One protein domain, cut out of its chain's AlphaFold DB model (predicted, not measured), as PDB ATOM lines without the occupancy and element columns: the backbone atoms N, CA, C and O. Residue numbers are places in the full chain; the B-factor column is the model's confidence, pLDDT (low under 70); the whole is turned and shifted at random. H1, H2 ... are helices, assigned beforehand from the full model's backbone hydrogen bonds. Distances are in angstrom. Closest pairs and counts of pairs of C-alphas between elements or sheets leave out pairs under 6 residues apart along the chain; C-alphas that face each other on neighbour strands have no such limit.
ATOM      1  N   ARG A   4    -172.666-266.918-246.250       94.31
ATOM      2  CA  ARG A   4    -171.575-266.207-246.932       94.31
ATOM      3  C   ARG A   4    -170.252-266.969-246.875       94.31
ATOM      4  O   ARG A   4    -169.522-266.977-247.866       94.31
ATOM      5  N   ASP A   5    -169.955-267.631-245.759       94.06
ATOM      6  CA  ASP A   5    -168.711-268.390-245.598       94.06
ATOM      7  C   ASP A   5    -168.687-269.602-246.534       94.06
ATOM      8  O   ASP A   5    -167.683-269.857-247.201       94.06
ATOM      9  N   LEU A   6    -169.826-270.293-246.663       95.38
ATOM     10  CA  LEU A   6    -169.980-271.387-247.618       95.38
ATOM     11  C   LEU A   6    -169.799-270.894-249.054       95.38
ATOM     12  O   LEU A   6    -169.030-271.477-249.812       95.38
ATOM     13  N   VAL A   7    -170.470-269.805-249.432       95.81
ATOM     14  CA  VAL A   7    -170.386-269.245-250.791       95.81
ATOM     15  C   VAL A   7    -168.946-268.874-251.145       95.81
ATOM     16  O   VAL A   7    -168.470-269.219-252.227       95.81
ATOM     17  N   ARG A   8    -168.215-268.238-250.222       95.50
ATOM     18  CA  ARG A   8    -166.796-267.904-250.411       95.50
ATOM     19  C   ARG A   8    -165.930-269.147-250.594       95.50
ATOM     20  O   ARG A   8    -165.101-269.165-251.505       95.50
ATOM     21  N   ALA A   9    -166.136-270.181-249.777       96.12
ATOM     22  CA  ALA A   9    -165.420-271.446-249.910       96.12
ATOM     23  C   ALA A   9    -165.675-272.090-251.283       96.12
ATOM     24  O   ALA A   9    -164.736-272.484-251.972       96.12
ATOM     25  N   LEU A  10    -166.932-272.112-251.730       96.00
ATOM     26  CA  LEU A  10    -167.326-272.669-253.024       96.00
ATOM     27  C   LEU A  10    -166.696-271.924-254.206       96.00
ATOM     28  O   LEU A  10    -166.121-272.556-255.091       96.00
ATOM     29  N   LEU A  11    -166.757-270.590-254.206       94.88
ATOM     30  CA  LEU A  11    -166.168-269.759-255.263       94.88
ATOM     31  C   LEU A  11    -164.633-269.828-255.283       94.88
ATOM     32  O   LEU A  11    -164.020-269.668-256.337       94.88
ATOM     33  N   SER A  12    -164.019-270.126-254.137       95.62
ATOM     34  CA  SER A  12    -162.571-270.336-254.005       95.62
ATOM     35  C   SER A  12    -162.137-271.779-254.292       95.62
ATOM     36  O   SER A  12    -160.946-272.084-254.230       95.62
ATOM     37  N   PHE A  13    -163.077-272.671-254.627       95.06
ATOM     38  CA  PHE A  13    -162.859-274.114-254.786       95.06
ATOM     39  C   PHE A  13    -162.316-274.815-253.530       95.06
ATOM     40  O   PHE A  13    -161.697-275.878-253.631       95.06
ATOM     41  N   ASP A  14    -162.569-274.253-252.350       95.19
ATOM     42  CA  ASP A  14    -162.217-274.858-251.071       95.19
ATOM     43  C   ASP A  14    -163.251-275.928-250.699       95.19
ATOM     44  O   ASP A  14    -164.208-275.718-249.946       95.19
ATOM     45  N   ALA A  15    -163.070-277.105-251.296       90.31
ATOM     46  CA  ALA A  15    -163.968-278.234-251.111       90.31
ATOM     47  C   ALA A  15    -163.983-278.744-249.663       90.31
ATOM     48  O   ALA A  15    -165.003-279.279-249.230       90.31
ATOM     49  N   LEU A  16    -162.884-278.599-248.915       91.56
ATOM     50  CA  LEU A  16    -162.814-279.068-247.534       91.56
ATOM     51  C   LEU A  16    -163.671-278.181-246.630       91.56
ATOM     52  O   LEU A  16    -164.545-278.698-245.934       91.56
ATOM     53  N   VAL A  17    -163.480-276.861-246.700       94.75
ATOM     54  CA  VAL A  17    -164.270-275.902-245.915       94.75
ATOM     55  C   VAL A  17    -165.748-276.000-246.277       94.75
ATOM     56  O   VAL A  17    -166.592-276.066-245.386       94.75
ATOM     57  N   ALA A  18    -166.076-276.098-247.570       94.50
ATOM     58  CA  ALA A  18    -167.462-276.232-248.005       94.50
ATOM     59  C   ALA A  18    -168.129-277.508-247.456       94.50
ATOM     60  O   ALA A  18    -169.270-277.465-247.000       94.50
ATOM     61  N   ARG A  19    -167.424-278.649-247.451       93.06
ATOM     62  CA  ARG A  19    -167.960-279.907-246.899       93.06
ATOM     63  C   ARG A  19    -168.098-279.863-245.385       93.06
ATOM     64  O   ARG A  19    -169.106-280.346-244.876       93.06
ATOM     65  N   GLN A  20    -167.127-279.278-244.684       94.06
ATOM     66  CA  GLN A  20    -167.198-279.104-243.236       94.06
ATOM     67  C   GLN A  20    -168.402-278.243-242.853       94.06
ATOM     68  O   GLN A  20    -169.183-278.639-241.995       94.06
ATOM     69  N   TRP A  21    -168.608-277.125-243.553       94.81
ATOM     70  CA  TRP A  21    -169.763-276.253-243.349       94.81
ATOM     71  C   TRP A  21    -171.074-277.030-243.511       94.81
ATOM     72  O   TRP A  21    -171.945-276.965-242.647       94.81
ATOM     73  N   VAL A  22    -171.215-277.825-244.583       94.12
ATOM     74  CA  VAL A  22    -172.436-278.619-244.805       94.12
ATOM     75  C   VAL A  22    -172.632-279.654-243.700       94.12
ATOM     76  O   VAL A  22    -173.736-279.760-243.167       94.12
ATOM     77  N   ALA A  23    -171.580-280.366-243.295       93.25
ATOM     78  CA  ALA A  23    -171.658-281.312-242.185       93.25
ATOM     79  C   ALA A  23    -172.100-280.622-240.883       93.25
ATOM     80  O   ALA A  23    -172.962-281.125-240.164       93.25
ATOM     81  N   ASP A  24    -171.563-279.439-240.598       93.56
ATOM     82  CA  ASP A  24    -171.916-278.668-239.412       93.56
ATOM     83  C   ASP A  24    -173.362-278.170-239.468       93.56
ATOM     84  O   ASP A  24    -174.062-278.227-238.459       93.56
ATOM     85  N   SER A  25    -173.835-277.742-240.641       92.50
ATOM     86  CA  SER A  25    -175.221-277.299-240.832       92.50
ATOM     87  C   SER A  25    -176.232-278.412-240.554       92.50
ATOM     88  O   SER A  25    -177.281-278.163-239.958       92.50
ATOM     89  N   LEU A  26    -175.885-279.652-240.923       91.38
ATOM     90  CA  LEU A  26    -176.687-280.839-240.635       91.38
ATOM     91  C   LEU A  26    -176.682-281.145-239.135       91.38
ATOM     92  O   LEU A  26    -177.746-281.342-238.554       91.38
ATOM     93  N   ARG A  27    -175.505-281.117-238.492       91.88
ATOM     94  CA  ARG A  27    -175.378-281.336-237.040       91.88
ATOM     95  C   ARG A  27    -176.150-280.305-236.216       91.88
ATOM     96  O   ARG A  27    -176.660-280.639-235.154       91.88
ATOM     97  N   GLN A  28    -176.227-279.068-236.697       91.38
ATOM     98  CA  GLN A  28    -176.942-277.975-236.036       91.38
ATOM     99  C   GLN A  28    -178.443-277.945-236.348       91.38
ATOM    100  O   GLN A  28    -179.167-277.197-235.697       91.38
ATOM    101  N   GLY A  29    -178.916-278.722-237.328       90.12
ATOM    102  CA  GLY A  29    -180.323-278.734-237.723       90.12
ATOM    103  C   GLY A  29    -180.807-277.376-238.235       90.12
ATOM    104  O   GLY A  29    -181.877-276.919-237.837       90.12
ATOM    105  N   ILE A  30    -180.015-276.706-239.082       92.12
ATOM    106  CA  ILE A  30    -180.361-275.373-239.593       92.12
ATOM    107  C   ILE A  30    -181.742-275.390-240.272       92.12
ATOM    108  O   ILE A  30    -182.039-276.242-241.116       92.12
ATOM    109  N   LEU A  31    -182.575-274.405-239.918       94.31
ATOM    110  CA  LEU A  31    -183.858-274.145-240.564       94.31
ATOM    111  C   LEU A  31    -183.636-273.287-241.816       94.31
ATOM    112  O   LEU A  31    -183.585-272.058-241.748       94.31
ATOM    113  N   TRP A  32    -183.502-273.943-242.966       94.31
ATOM    114  CA  TRP A  32    -183.198-273.318-244.252       94.31
ATOM    115  C   TRP A  32    -184.234-272.272-244.660       94.31
ATOM    116  O   TRP A  32    -183.861-271.194-245.114       94.31
ATOM    117  N   ALA A  33    -185.518-272.539-244.421       93.88
ATOM    118  CA  ALA A  33    -186.613-271.625-244.752       93.88
ATOM    119  C   ALA A  33    -186.489-270.239-244.083       93.88
ATOM    120  O   ALA A  33    -187.045-269.262-244.582       93.88
ATOM    121  N   SER A  34    -185.762-270.144-242.966       93.31
ATOM    122  CA  SER A  34    -185.596-268.913-242.185       93.31
ATOM    123  C   SER A  34    -184.233-268.248-242.362       93.31
ATOM    124  O   SER A  34    -183.966-267.238-241.711       93.31
ATOM    125  N   ILE A  35    -183.361-268.779-243.223       93.88
ATOM    126  CA  ILE A  35    -182.062-268.154-243.483       93.88
ATOM    127  C   ILE A  35    -182.282-266.831-244.231       93.88
ATOM    128  O   ILE A  35    -182.901-266.840-245.301       93.88
ATOM    129  N   PRO A  36    -181.767-265.697-243.722       92.81
ATOM    130  CA  PRO A  36    -181.896-264.410-244.395       92.81
ATOM    131  C   PRO A  36    -181.057-264.349-245.677       92.81
ATOM    132  O   PRO A  36    -180.016-265.002-245.793       92.81
ATOM    133  N   ALA A  37    -181.494-263.526-246.632       93.31
ATOM    134  CA  ALA A  37    -180.707-263.221-247.822       93.31
ATOM    135  C   ALA A  37    -179.399-262.507-247.429       93.31
ATOM    136  O   ALA A  37    -179.443-261.553-246.647       93.31
ATOM    137  N   PRO A  38    -178.240-262.909-247.975       92.88
ATOM    138  CA  PRO A  38    -177.010-262.139-247.821       92.88
ATOM    139  C   PRO A  38    -177.126-260.779-248.528       92.88
ATOM    140  O   PRO A  38    -177.456-260.736-249.710       92.88
ATOM    141  N   THR A  39    -176.831-259.674-247.837       86.56
ATOM    142  CA  THR A  39    -176.970-258.307-248.387       86.56
ATOM    143  C   THR A  39    -175.753-257.816-249.175       86.56
ATOM    144  O   THR A  39    -175.897-256.945-250.024       86.56
ATOM    145  N   ASP A  40    -174.572-258.399-248.933       88.00
ATOM    146  CA  ASP A  40    -173.282-257.886-249.432       88.00
ATOM    147  C   ASP A  40    -172.591-258.871-250.390       88.00
ATOM    148  O   ASP A  40    -171.374-259.072-250.340       88.00
ATOM    149  N   LEU A  41    -173.373-259.562-251.219       90.44
ATOM    150  CA  LEU A  41    -172.856-260.449-252.258       90.44
ATOM    151  C   LEU A  41    -173.054-259.815-253.630       90.44
ATOM    152  O   LEU A  41    -174.099-259.229-253.912       90.44
ATOM    153  N   ASP A  42    -172.058-259.967-254.501       91.50
ATOM    154  CA  ASP A  42    -172.240-259.662-255.915       91.50
ATOM    155  C   ASP A  42    -173.315-260.586-256.538       91.50
ATOM    156  O   ASP A  42    -173.644-261.634-255.966       91.50
ATOM    157  N   PRO A  43    -173.877-260.241-257.711       89.94
ATOM    158  CA  PRO A  43    -174.957-261.022-258.318       89.94
ATOM    159  C   PRO A  43    -174.613-262.498-258.571       89.94
ATOM    160  O   PRO A  43    -175.484-263.363-258.465       89.94
ATOM    161  N   VAL A  44    -173.349-262.813-258.873       91.44
ATOM    162  CA  VAL A  44    -172.898-264.193-259.108       91.44
ATOM    163  C   VAL A  44    -172.886-264.965-257.791       91.44
ATOM    164  O   VAL A  44    -173.445-266.061-257.705       91.44
ATOM    165  N   ALA A  45    -172.296-264.384-256.749       93.88
ATOM    166  CA  ALA A  45    -172.256-264.960-255.415       93.88
ATOM    167  C   ALA A  45    -173.662-265.109-254.810       93.88
ATOM    168  O   ALA A  45    -173.938-266.122-254.166       93.88
ATOM    169  N   LEU A  46    -174.573-264.166-255.065       94.12
ATOM    170  CA  LEU A  46    -175.972-264.257-254.647       94.12
ATOM    171  C   LEU A  46    -176.709-265.399-255.365       94.12
ATOM    172  O   LEU A  46    -177.438-266.156-254.723       94.12
ATOM    173  N   GLY A  47    -176.469-265.582-256.668       94.25
ATOM    174  CA  GLY A  47    -176.977-266.728-257.427       94.25
ATOM    175  C   GLY A  47    -176.504-268.064-256.848       94.25
ATOM    176  O   GLY A  47    -177.308-268.980-256.657       94.25
ATOM    177  N   VAL A  48    -175.215-268.157-256.496       95.31
ATOM    178  CA  VAL A  48    -174.642-269.333-255.818       95.31
ATOM    179  C   VAL A  48    -175.276-269.549-254.449       95.31
ATOM    180  O   VAL A  48    -175.669-270.674-254.142       95.31
ATOM    181  N   ALA A  49    -175.437-268.492-253.652       95.69
ATOM    182  CA  ALA A  49    -176.091-268.566-252.350       95.69
ATOM    183  C   ALA A  49    -177.517-269.121-252.469       95.69
ATOM    184  O   ALA A  49    -177.873-270.047-251.741       95.69
ATOM    185  N   ALA A  50    -178.306-268.605-253.417       96.19
ATOM    186  CA  ALA A  50    -179.676-269.049-253.655       96.19
ATOM    187  C   ALA A  50    -179.734-270.526-254.064       96.19
ATOM    188  O   ALA A  50    -180.458-271.309-253.451       96.19
ATOM    189  N   GLY A  51    -178.938-270.928-255.058       95.81
ATOM    190  CA  GLY A  51    -178.941-272.305-255.551       95.81
ATOM    191  C   GLY A  51    -178.466-273.319-254.509       95.81
ATOM    192  O   GLY A  51    -179.014-274.416-254.409       95.81
ATOM    193  N   VAL A  52    -177.462-272.962-253.705       95.75
ATOM    194  CA  VAL A  52    -176.943-273.839-252.647       95.75
ATOM    195  C   VAL A  52    -177.911-273.917-251.470       95.75
ATOM    196  O   VAL A  52    -178.127-275.010-250.950       95.75
ATOM    197  N   ALA A  53    -178.541-272.806-251.079       96.00
ATOM    198  CA  ALA A  53    -179.566-272.821-250.040       96.00
ATOM    199  C   ALA A  53    -180.769-273.683-250.448       96.00
ATOM    200  O   ALA A  53    -181.244-274.483-249.649       96.00
ATOM    201  N   GLU A  54    -181.214-273.593-251.704       96.44
ATOM    202  CA  GLU A  54    -182.270-274.454-252.251       96.44
ATOM    203  C   GLU A  54    -181.863-275.931-252.271       96.44
ATOM    204  O   GLU A  54    -182.638-276.792-251.858       96.44
ATOM    205  N   LEU A  55    -180.635-276.230-252.708       95.94
ATOM    206  CA  LEU A  55    -180.102-277.591-252.722       95.94
ATOM    207  C   LEU A  55    -180.074-278.208-251.320       95.94
ATOM    208  O   LEU A  55    -180.481-279.357-251.134       95.94
ATOM    209  N   LEU A  56    -179.561-277.467-250.341       95.19
ATOM    210  CA  LEU A  56    -179.421-277.955-248.974       95.19
ATOM    211  C   LEU A  56    -180.778-278.040-248.264       95.19
ATOM    212  O   LEU A  56    -181.020-279.030-247.575       95.19
ATOM    213  N   ALA A  57    -181.695-277.098-248.514       95.12
ATOM    214  CA  ALA A  57    -183.078-277.179-248.048       95.12
ATOM    215  C   ALA A  57    -183.780-278.436-248.578       95.12
ATOM    216  O   ALA A  57    -184.317-279.216-247.791       95.12
ATOM    217  N   ALA A  58    -183.699-278.686-249.889       94.06
ATOM    218  CA  ALA A  58    -184.310-279.854-250.520       94.06
ATOM    219  C   ALA A  58    -183.764-281.170-249.944       94.06
ATOM    220  O   ALA A  58    -184.525-282.095-249.668       94.06
ATOM    221  N   ARG A  59    -182.450-281.249-249.698       92.62
ATOM    222  CA  ARG A  59    -181.819-282.421-249.066       92.62
ATOM    223  C   ARG A  59    -182.200-282.598-247.601       92.62
ATOM    224  O   ARG A  59    -182.261-283.728-247.133       92.62
ATOM    225  N   ALA A  60    -182.463-281.504-246.896       91.69
ATOM    226  CA  ALA A  60    -182.976-281.528-245.534       91.69
ATOM    227  C   ALA A  60    -184.498-281.775-245.466       91.69
ATOM    228  O   ALA A  60    -185.052-281.782-244.369       91.69
ATOM    229  N   GLY A  61    -185.187-281.942-246.605       93.06
ATOM    230  CA  GLY A  61    -186.648-282.084-246.659       93.06
ATOM    231  C   GLY A  61    -187.407-280.811-246.266       93.06
ATOM    232  O   GLY A  61    -188.557-280.886-245.846       93.06
ATOM    233  N   GLN A  62    -186.762-279.649-246.362       95.06
ATOM    234  CA  GLN A  62    -187.315-278.352-245.981       95.06
ATOM    235  C   GLN A  62    -187.696-277.522-247.208       95.06
ATOM    236  O   GLN A  62    -187.154-277.695-248.302       95.06
ATOM    237  N   ALA A  63    -188.600-276.564-247.004       95.06
ATOM    238  CA  ALA A  63    -188.848-275.526-247.993       95.06
ATOM    239  C   ALA A  63    -187.595-274.641-248.164       95.06
ATOM    240  O   ALA A  63    -186.904-274.358-247.178       95.06
ATOM    241  N   PRO A  64    -187.294-274.186-249.394       95.75
ATOM    242  CA  PRO A  64    -186.214-273.238-249.616       95.75
ATOM    243  C   PRO A  64    -186.529-271.879-248.967       95.75
ATOM    244  O   PRO A  64    -187.703-271.548-248.768       95.75
ATOM    245  N   PRO A  65    -185.505-271.063-248.661       96.31
ATOM    246  CA  PRO A  65    -185.732-269.702-248.193       96.31
ATOM    247  C   PRO A  65    -186.536-268.882-249.227       96.31
ATOM    248  O   PRO A  65    -186.194-268.908-250.409       96.31
ATOM    249  N   PRO A  66    -187.551-268.086-248.832       95.88
ATOM    250  CA  PRO A  66    -188.409-267.367-249.783       95.88
ATOM    251  C   PRO A  66    -187.655-266.432-250.737       95.88
ATOM    252  O   PRO A  66    -188.019-266.308-251.906       95.88
ATOM    253  N   TRP A  67    -186.577-265.806-250.260       95.75
ATOM    254  CA  TRP A  67    -185.771-264.875-251.050       95.75
ATOM    255  C   TRP A  67    -185.055-265.546-252.224       95.75
ATOM    256  O   TRP A  67    -184.702-264.866-253.180       95.75
ATOM    257  N   THR A  68    -184.841-266.867-252.206       96.12
ATOM    258  CA  THR A  68    -184.147-267.519-253.323       96.12
ATOM    259  C   THR A  68    -184.973-267.413-254.604       96.12
ATOM    260  O   THR A  68    -184.408-267.247-255.683       96.12
ATOM    261  N   SER A  69    -186.307-267.397-254.497       93.56
ATOM    262  CA  SER A  69    -187.223-267.253-255.637       93.56
ATOM    263  C   SER A  69    -187.086-265.926-256.392       93.56
ATOM    264  O   SER A  69    -187.420-265.866-257.572       93.56
ATOM    265  N   THR A  70    -186.561-264.881-255.745       93.06
ATOM    266  CA  THR A  70    -186.374-263.556-256.354       93.06
ATOM    267  C   THR A  70    -184.994-263.382-256.984       93.06
ATOM    268  O   THR A  70    -184.721-262.345-257.579       93.06
ATOM    269  N   VAL A  71    -184.095-264.356-256.820       92.88
ATOM    270  CA  VAL A  71    -182.746-264.308-257.387       92.88
ATOM    271  C   VAL A  71    -182.780-264.909-258.786       92.88
ATOM    272  O   VAL A  71    -183.225-266.043-258.964       92.88
ATOM    273  N   GLU A  72    -182.283-264.173-259.773       87.56
ATOM    274  CA  GLU A  72    -182.200-264.646-261.155       87.56
ATOM    275  C   GLU A  72    -181.086-265.691-261.353       87.56
ATOM    276  O   GLU A  72    -180.272-265.973-260.466       87.56
ATOM    277  N   ALA A  73    -181.069-266.314-262.531       87.56
ATOM    278  CA  ALA A  73    -179.969-267.177-262.938       87.56
ATOM    279  C   ALA A  73    -178.681-266.365-263.155       87.56
ATOM    280  O   ALA A  73    -178.722-265.187-263.513       87.56
ATOM    281  N   ALA A  74    -177.523-267.004-262.974       80.75
ATOM    282  CA  ALA A  74    -176.247-266.364-263.255       80.75
ATOM    283  C   ALA A  74    -176.128-266.038-264.759       80.75
ATOM    284  O   ALA A  74    -176.452-266.885-265.596       80.75
ATOM    285  N   PRO A  75    -175.610-264.850-265.130       77.81
ATOM    286  CA  PRO A  75    -175.499-264.437-266.531       77.81
ATOM    287  C   PRO A  75    -174.483-265.274-267.319       77.81
ATOM    288  O   PRO A  75    -174.538-265.337-268.545       77.81
ATOM    289  N   THR A  76    -173.539-265.915-266.625       85.44
ATOM    290  CA  THR A  76    -172.581-266.854-267.215       85.44
ATOM    291  C   THR A  76    -172.504-268.131-266.380       85.44
ATOM    292  O   THR A  76    -172.706-268.066-265.165       85.44
ATOM    293  N   PRO A  77    -172.201-269.294-266.992       89.38
ATOM    294  CA  PRO A  77    -172.116-270.544-266.252       89.38
ATOM    295  C   PRO A  77    -171.041-270.513-265.158       89.38
ATOM    296  O   PRO A  77    -169.860-270.289-265.438       89.38
ATOM    297  N   VAL A  78    -171.431-270.808-263.919       94.00
ATOM    298  CA  VAL A  78    -170.536-270.801-262.752       94.00
ATOM    299  C   VAL A  78    -170.149-272.228-262.397       94.00
ATOM    300  O   VAL A  78    -170.973-273.000-261.917       94.00
ATOM    301  N   CYS A  79    -168.888-272.606-262.600       94.00
ATOM    302  CA  CYS A  79    -168.387-273.906-262.148       94.00
ATOM    303  C   CYS A  79    -168.029-273.848-260.661       94.00
ATOM    304  O   CYS A  79    -167.159-273.064-260.294       94.00
ATOM    305  N   LEU A  80    -168.610-274.721-259.834       94.06
ATOM    306  CA  LEU A  80    -168.233-274.864-258.414       94.06
ATOM    307  C   LEU A  80    -167.149-275.925-258.177       94.06
ATOM    308  O   LEU A  80    -166.658-276.099-257.066       94.06
ATOM    309  N   VAL A  81    -166.745-276.633-259.234       92.38
ATOM    310  CA  VAL A  81    -165.619-277.570-259.220       92.38
ATOM    311  C   VAL A  81    -164.602-277.122-260.259       92.38
ATOM    312  O   VAL A  81    -164.907-277.057-261.450       92.38
ATOM    313  N   LYS A  82    -163.365-276.852-259.823       92.31
ATOM    314  CA  LYS A  82    -162.296-276.320-260.687       92.31
ATOM    315  C   LYS A  82    -162.049-277.192-261.922       92.31
ATOM    316  O   LYS A  82    -161.885-276.667-263.019       92.31
ATOM    317  N   ALA A  83    -162.077-278.514-261.751       91.25
ATOM    318  CA  ALA A  83    -161.840-279.485-262.817       91.25
ATOM    319  C   ALA A  83    -162.891-279.438-263.944       91.25
ATOM    320  O   ALA A  83    -162.559-279.701-265.098       91.25
ATOM    321  N   ALA A  84    -164.134-279.033-263.657       92.12
ATOM    322  CA  ALA A  84    -165.183-278.918-264.674       92.12
ATOM    323  C   ALA A  84    -164.878-277.828-265.720       92.12
ATOM    324  O   ALA A  84    -165.452-277.829-266.805       92.12
ATOM    325  N   ARG A  85    -163.934-276.918-265.436       91.62
ATOM    326  CA  ARG A  85    -163.496-275.887-266.387       91.62
ATOM    327  C   ARG A  85    -162.635-276.446-267.519       91.62
ATOM    328  O   ARG A  85    -162.618-275.858-268.593       91.62
ATOM    329  N   THR A  86    -161.916-277.542-267.280       92.94
ATOM    330  CA  THR A  86    -160.946-278.109-268.233       92.94
ATOM    331  C   THR A  86    -161.280-279.530-268.670       92.94
ATOM    332  O   THR A  86    -160.756-279.975-269.684       92.94
ATOM    333  N   MET A  87    -162.145-280.246-267.944       95.12
ATOM    334  CA  MET A  87    -162.535-281.626-268.245       95.12
ATOM    335  C   MET A  87    -163.913-281.673-268.930       95.12
ATOM    336  O   MET A  87    -164.929-281.575-268.237       95.12
ATOM    337  N   PRO A  88    -163.994-281.891-270.260       93.25
ATOM    338  CA  PRO A  88    -165.258-281.811-271.002       93.25
ATOM    339  C   PRO A  88    -166.315-282.807-270.515       93.25
ATOM    340  O   PRO A  88    -167.477-282.450-270.365       93.25
ATOM    341  N   ARG A  89    -165.902-284.040-270.186       95.25
ATOM    342  CA  ARG A  89    -166.815-285.074-269.666       95.25
ATOM    343  C   ARG A  89    -167.431-284.685-268.324       95.25
ATOM    344  O   ARG A  89    -168.618-284.892-268.112       95.25
ATOM    345  N   LEU A  90    -166.635-284.102-267.425       94.44
ATOM    346  CA  LEU A  90    -167.130-283.644-266.126       94.44
ATOM    347  C   LEU A  90    -168.060-282.440-266.287       94.44
ATOM    348  O   LEU A  90    -169.070-282.352-265.596       94.44
ATOM    349  N   ARG A  91    -167.741-281.527-267.208       93.62
ATOM    350  CA  ARG A  91    -168.619-280.403-267.533       93.62
ATOM    351  C   ARG A  91    -169.978-280.883-268.033       93.62
ATOM    352  O   ARG A  91    -170.994-280.474-267.483       93.62
ATOM    353  N   GLN A  92    -169.976-281.801-268.998       94.62
ATOM    354  CA  GLN A  92    -171.193-282.411-269.526       94.62
ATOM    355  C   GLN A  92    -172.006-283.091-268.414       94.62
ATOM    356  O   GLN A  92    -173.219-282.911-268.346       94.62
ATOM    357  N   LEU A  93    -171.342-283.806-267.499       95.62
ATOM    358  CA  LEU A  93    -171.995-284.406-266.334       95.62
ATOM    359  C   LEU A  93    -172.667-283.349-265.440       95.62
ATOM    360  O   LEU A  93    -173.796-283.544-265.007       95.62
ATOM    361  N   CYS A  94    -172.012-282.213-265.185       95.00
ATOM    362  CA  CYS A  94    -172.602-281.124-264.398       95.00
ATOM    363  C   CYS A  94    -173.827-280.504-265.094       95.00
ATOM    364  O   CYS A  94    -174.806-280.161-264.438       95.00
ATOM    365  N   GLU A  95    -173.779-280.358-266.419       93.38
ATOM    366  CA  GLU A  95    -174.873-279.794-267.219       93.38
ATOM    367  C   GLU A  95    -176.081-280.751-267.287       93.38
ATOM    368  O   GLU A  95    -177.232-280.324-267.190       93.38
ATOM    369  N   GLN A  96    -175.842-282.060-267.402       94.44
ATOM    370  CA  GLN A  96    -176.894-283.061-267.616       94.44
ATOM    371  C   GLN A  96    -177.460-283.637-266.316       94.44
ATOM    372  O   GLN A  96    -178.673-283.820-266.213       94.44
ATOM    373  N   GLU A  97    -176.609-283.858-265.318       94.75
ATOM    374  CA  GLU A  97    -176.949-284.582-264.085       94.75
ATOM    375  C   GLU A  97    -176.699-283.763-262.813       94.75
ATOM    376  O   GLU A  97    -176.897-284.250-261.701       94.75
ATOM    377  N   GLY A  98    -176.271-282.505-262.942       93.94
ATOM    378  CA  GLY A  98    -176.106-281.622-261.794       93.94
ATOM    379  C   GLY A  98    -177.416-281.392-261.021       93.94
ATOM    380  O   GLY A  98    -178.509-281.520-261.584       93.94
ATOM    381  N   PRO A  99    -177.340-281.000-259.737       95.56
ATOM    382  CA  PRO A  99    -178.531-280.759-258.929       95.56
ATOM    383  C   PRO A  99    -179.434-279.675-259.535       95.56
ATOM    384  O   PRO A  99    -178.959-278.586-259.862       95.56
ATOM    385  N   GLU A 100    -180.738-279.952-259.653       94.19
ATOM    386  CA  GLU A 100    -181.713-279.056-260.305       94.19
ATOM    387  C   GLU A 100    -181.656-277.600-259.806       94.19
ATOM    388  O   GLU A 100    -181.562-276.717-260.669       94.19
ATOM    389  N   PRO A 101    -181.562-277.321-258.484       94.19
ATOM    390  CA  PRO A 101    -181.518-275.944-257.992       94.19
ATOM    391  C   PRO A 101    -180.299-275.149-258.466       94.19
ATOM    392  O   PRO A 101    -180.358-273.930-258.616       94.19
ATOM    393  N   LEU A 102    -179.190-275.842-258.735       95.12
ATOM    394  CA  LEU A 102    -177.974-275.241-259.271       95.12
ATOM    395  C   LEU A 102    -178.082-275.065-260.788       95.12
ATOM    396  O   LEU A 102    -177.835-273.975-261.306       95.12
ATOM    397  N   ARG A 103    -178.521-276.105-261.505       94.00
ATOM    398  CA  ARG A 103    -178.585-276.081-262.974       94.00
ATOM    399  C   ARG A 103    -179.499-274.993-263.513       94.00
ATOM    400  O   ARG A 103    -179.107-274.279-264.431       94.00
ATOM    401  N   ARG A 104    -180.688-274.827-262.923       92.38
ATOM    402  CA  ARG A 104    -181.656-273.796-263.342       92.38
ATOM    403  C   ARG A 104    -181.110-272.369-263.213       92.38
ATOM    404  O   ARG A 104    -181.621-271.456-263.845       92.38
ATOM    405  N   ARG A 105    -180.052-272.190-262.413       93.06
ATOM    406  CA  ARG A 105    -179.356-270.921-262.173       93.06
ATOM    407  C   ARG A 105    -178.051-270.791-262.960       93.06
ATOM    408  O   ARG A 105    -177.295-269.859-262.709       93.06
ATOM    409  N   GLY A 106    -177.753-271.719-263.871       92.50
ATOM    410  CA  GLY A 106    -176.485-271.737-264.602       92.50
ATOM    411  C   GLY A 106    -175.282-272.135-263.739       92.50
ATOM    412  O   GLY A 106    -174.143-271.850-264.100       92.50
ATOM    413  N   ILE A 107    -175.502-272.788-262.597       95.56
ATOM    414  CA  ILE A 107    -174.433-273.228-261.699       95.56
ATOM    415  C   ILE A 107    -174.123-274.699-261.976       95.56
ATOM    416  O   ILE A 107    -174.984-275.573-261.876       95.56
ATOM    417  N   LEU A 108    -172.868-274.971-262.318       95.19
ATOM    418  CA  LEU A 108    -172.372-276.281-262.709       95.19
ATOM    419  C   LEU A 108    -171.685-276.964-261.528       95.19
ATOM    420  O   LEU A 108    -170.626-276.537-261.053       95.19
ATOM    421  N   ALA A 109    -172.288-278.063-261.092       95.44
ATOM    422  CA  ALA A 109    -171.763-278.944-260.065       95.44
ATOM    423  C   ALA A 109    -172.164-280.402-260.359       95.44
ATOM    424  O   ALA A 109    -173.223-280.626-260.947       95.44
TER     425      ALA A 109
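AT A GLANCE: This is residues 4 to 109 of the 117 residues of an uncharacterized protein of Sorangium cellulosum (UniProt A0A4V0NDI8). One long helix, H3, runs through the middle of a compact body; the hairpin of H1 and H2 is on one side of it, with H1 crossing H3, and the short helices H4 and H7 pack on H3 as well. H5 and H6 make a corner at one end, away from H3, where residues 78 to 79 pair in parallel with residues 107 to 108. The printed part has 106 residues with seven named helices, H1 to H7 in order along the chain, and no named strand; its class is all helix. It is compact, with a radius of gyration of the C-alphas of 13.2 A, and spans 37 by 28 by 26 A.

HOW THE PARTS SIT: Start with H1, residues 4 to 11, and H2, residues 15 to 28: they form a helical hairpin and touch, through residues 15 to 21 of H2 alone, and the closest C-alphas, of Leu 6 and Ala 18, are 5.5 A apart. They run opposite ways at a shallow tilt of 33 degrees, only just short of steep. Next look at H3, residues 43 to 59, the hub. H1 touches its residues 45 to 49 alone, about perpendicular at 77 degrees, with the closest C-alphas, of Val 7 and Ala 49, 6.0 A apart. H2 and H3 are apart, but only just, at 8.2 A. H4, residues 66 to 70, touches residues 50 to 54 of H3 alone, closest at the C-alphas of Ala 50 and Thr 68, 4.7 A. H5, residues 82 to 85, and H6, residues 88 to 97, touch only at the corner, closest at the C-alphas of Ala 84 and Arg 91, 4.7 A; both are apart from H3. H7, residues 100 to 103, touches residues 48 to 55 of H3 alone, closest at the C-alphas of Gly 51 and Leu 102, 4.8 A. H6 and H7 are close but not clearly touching, at 6.8 A between the C-alphas of Glu 95 and Arg 103. In H1, H2, H3 and H6 every O i to N i+4 pair is within hydrogen-bond range; H4 has 0 of 1, but 2 of 2 O i to N i+3 pairs, and H5 and H7 are too short for an i+4 pair.

IN THESE COORDINATES: Find C-alpha 4 at (-171.575, -266.207, -246.932), where H1 begins; it is 10.5 A long. H2 runs 19.9 A. Find C-alpha 43 at (-174.957, -261.022, -258.318); from there H3 runs 24.3 A to C-alpha 59. H4, H5 and H7 are short, and H6 is 13.9 A long. H7 ends at C-alpha 103, (-178.585, -276.081, -262.974).

THE WHOLE: The C-alphas farthest apart, of Ser 34 and Pro 88, are 37.6 A apart. The links H2 to H3 and H4 to H5 are long. The printed part has no cut, its mean pLDDT is 93.3, and no printed residue is under 70.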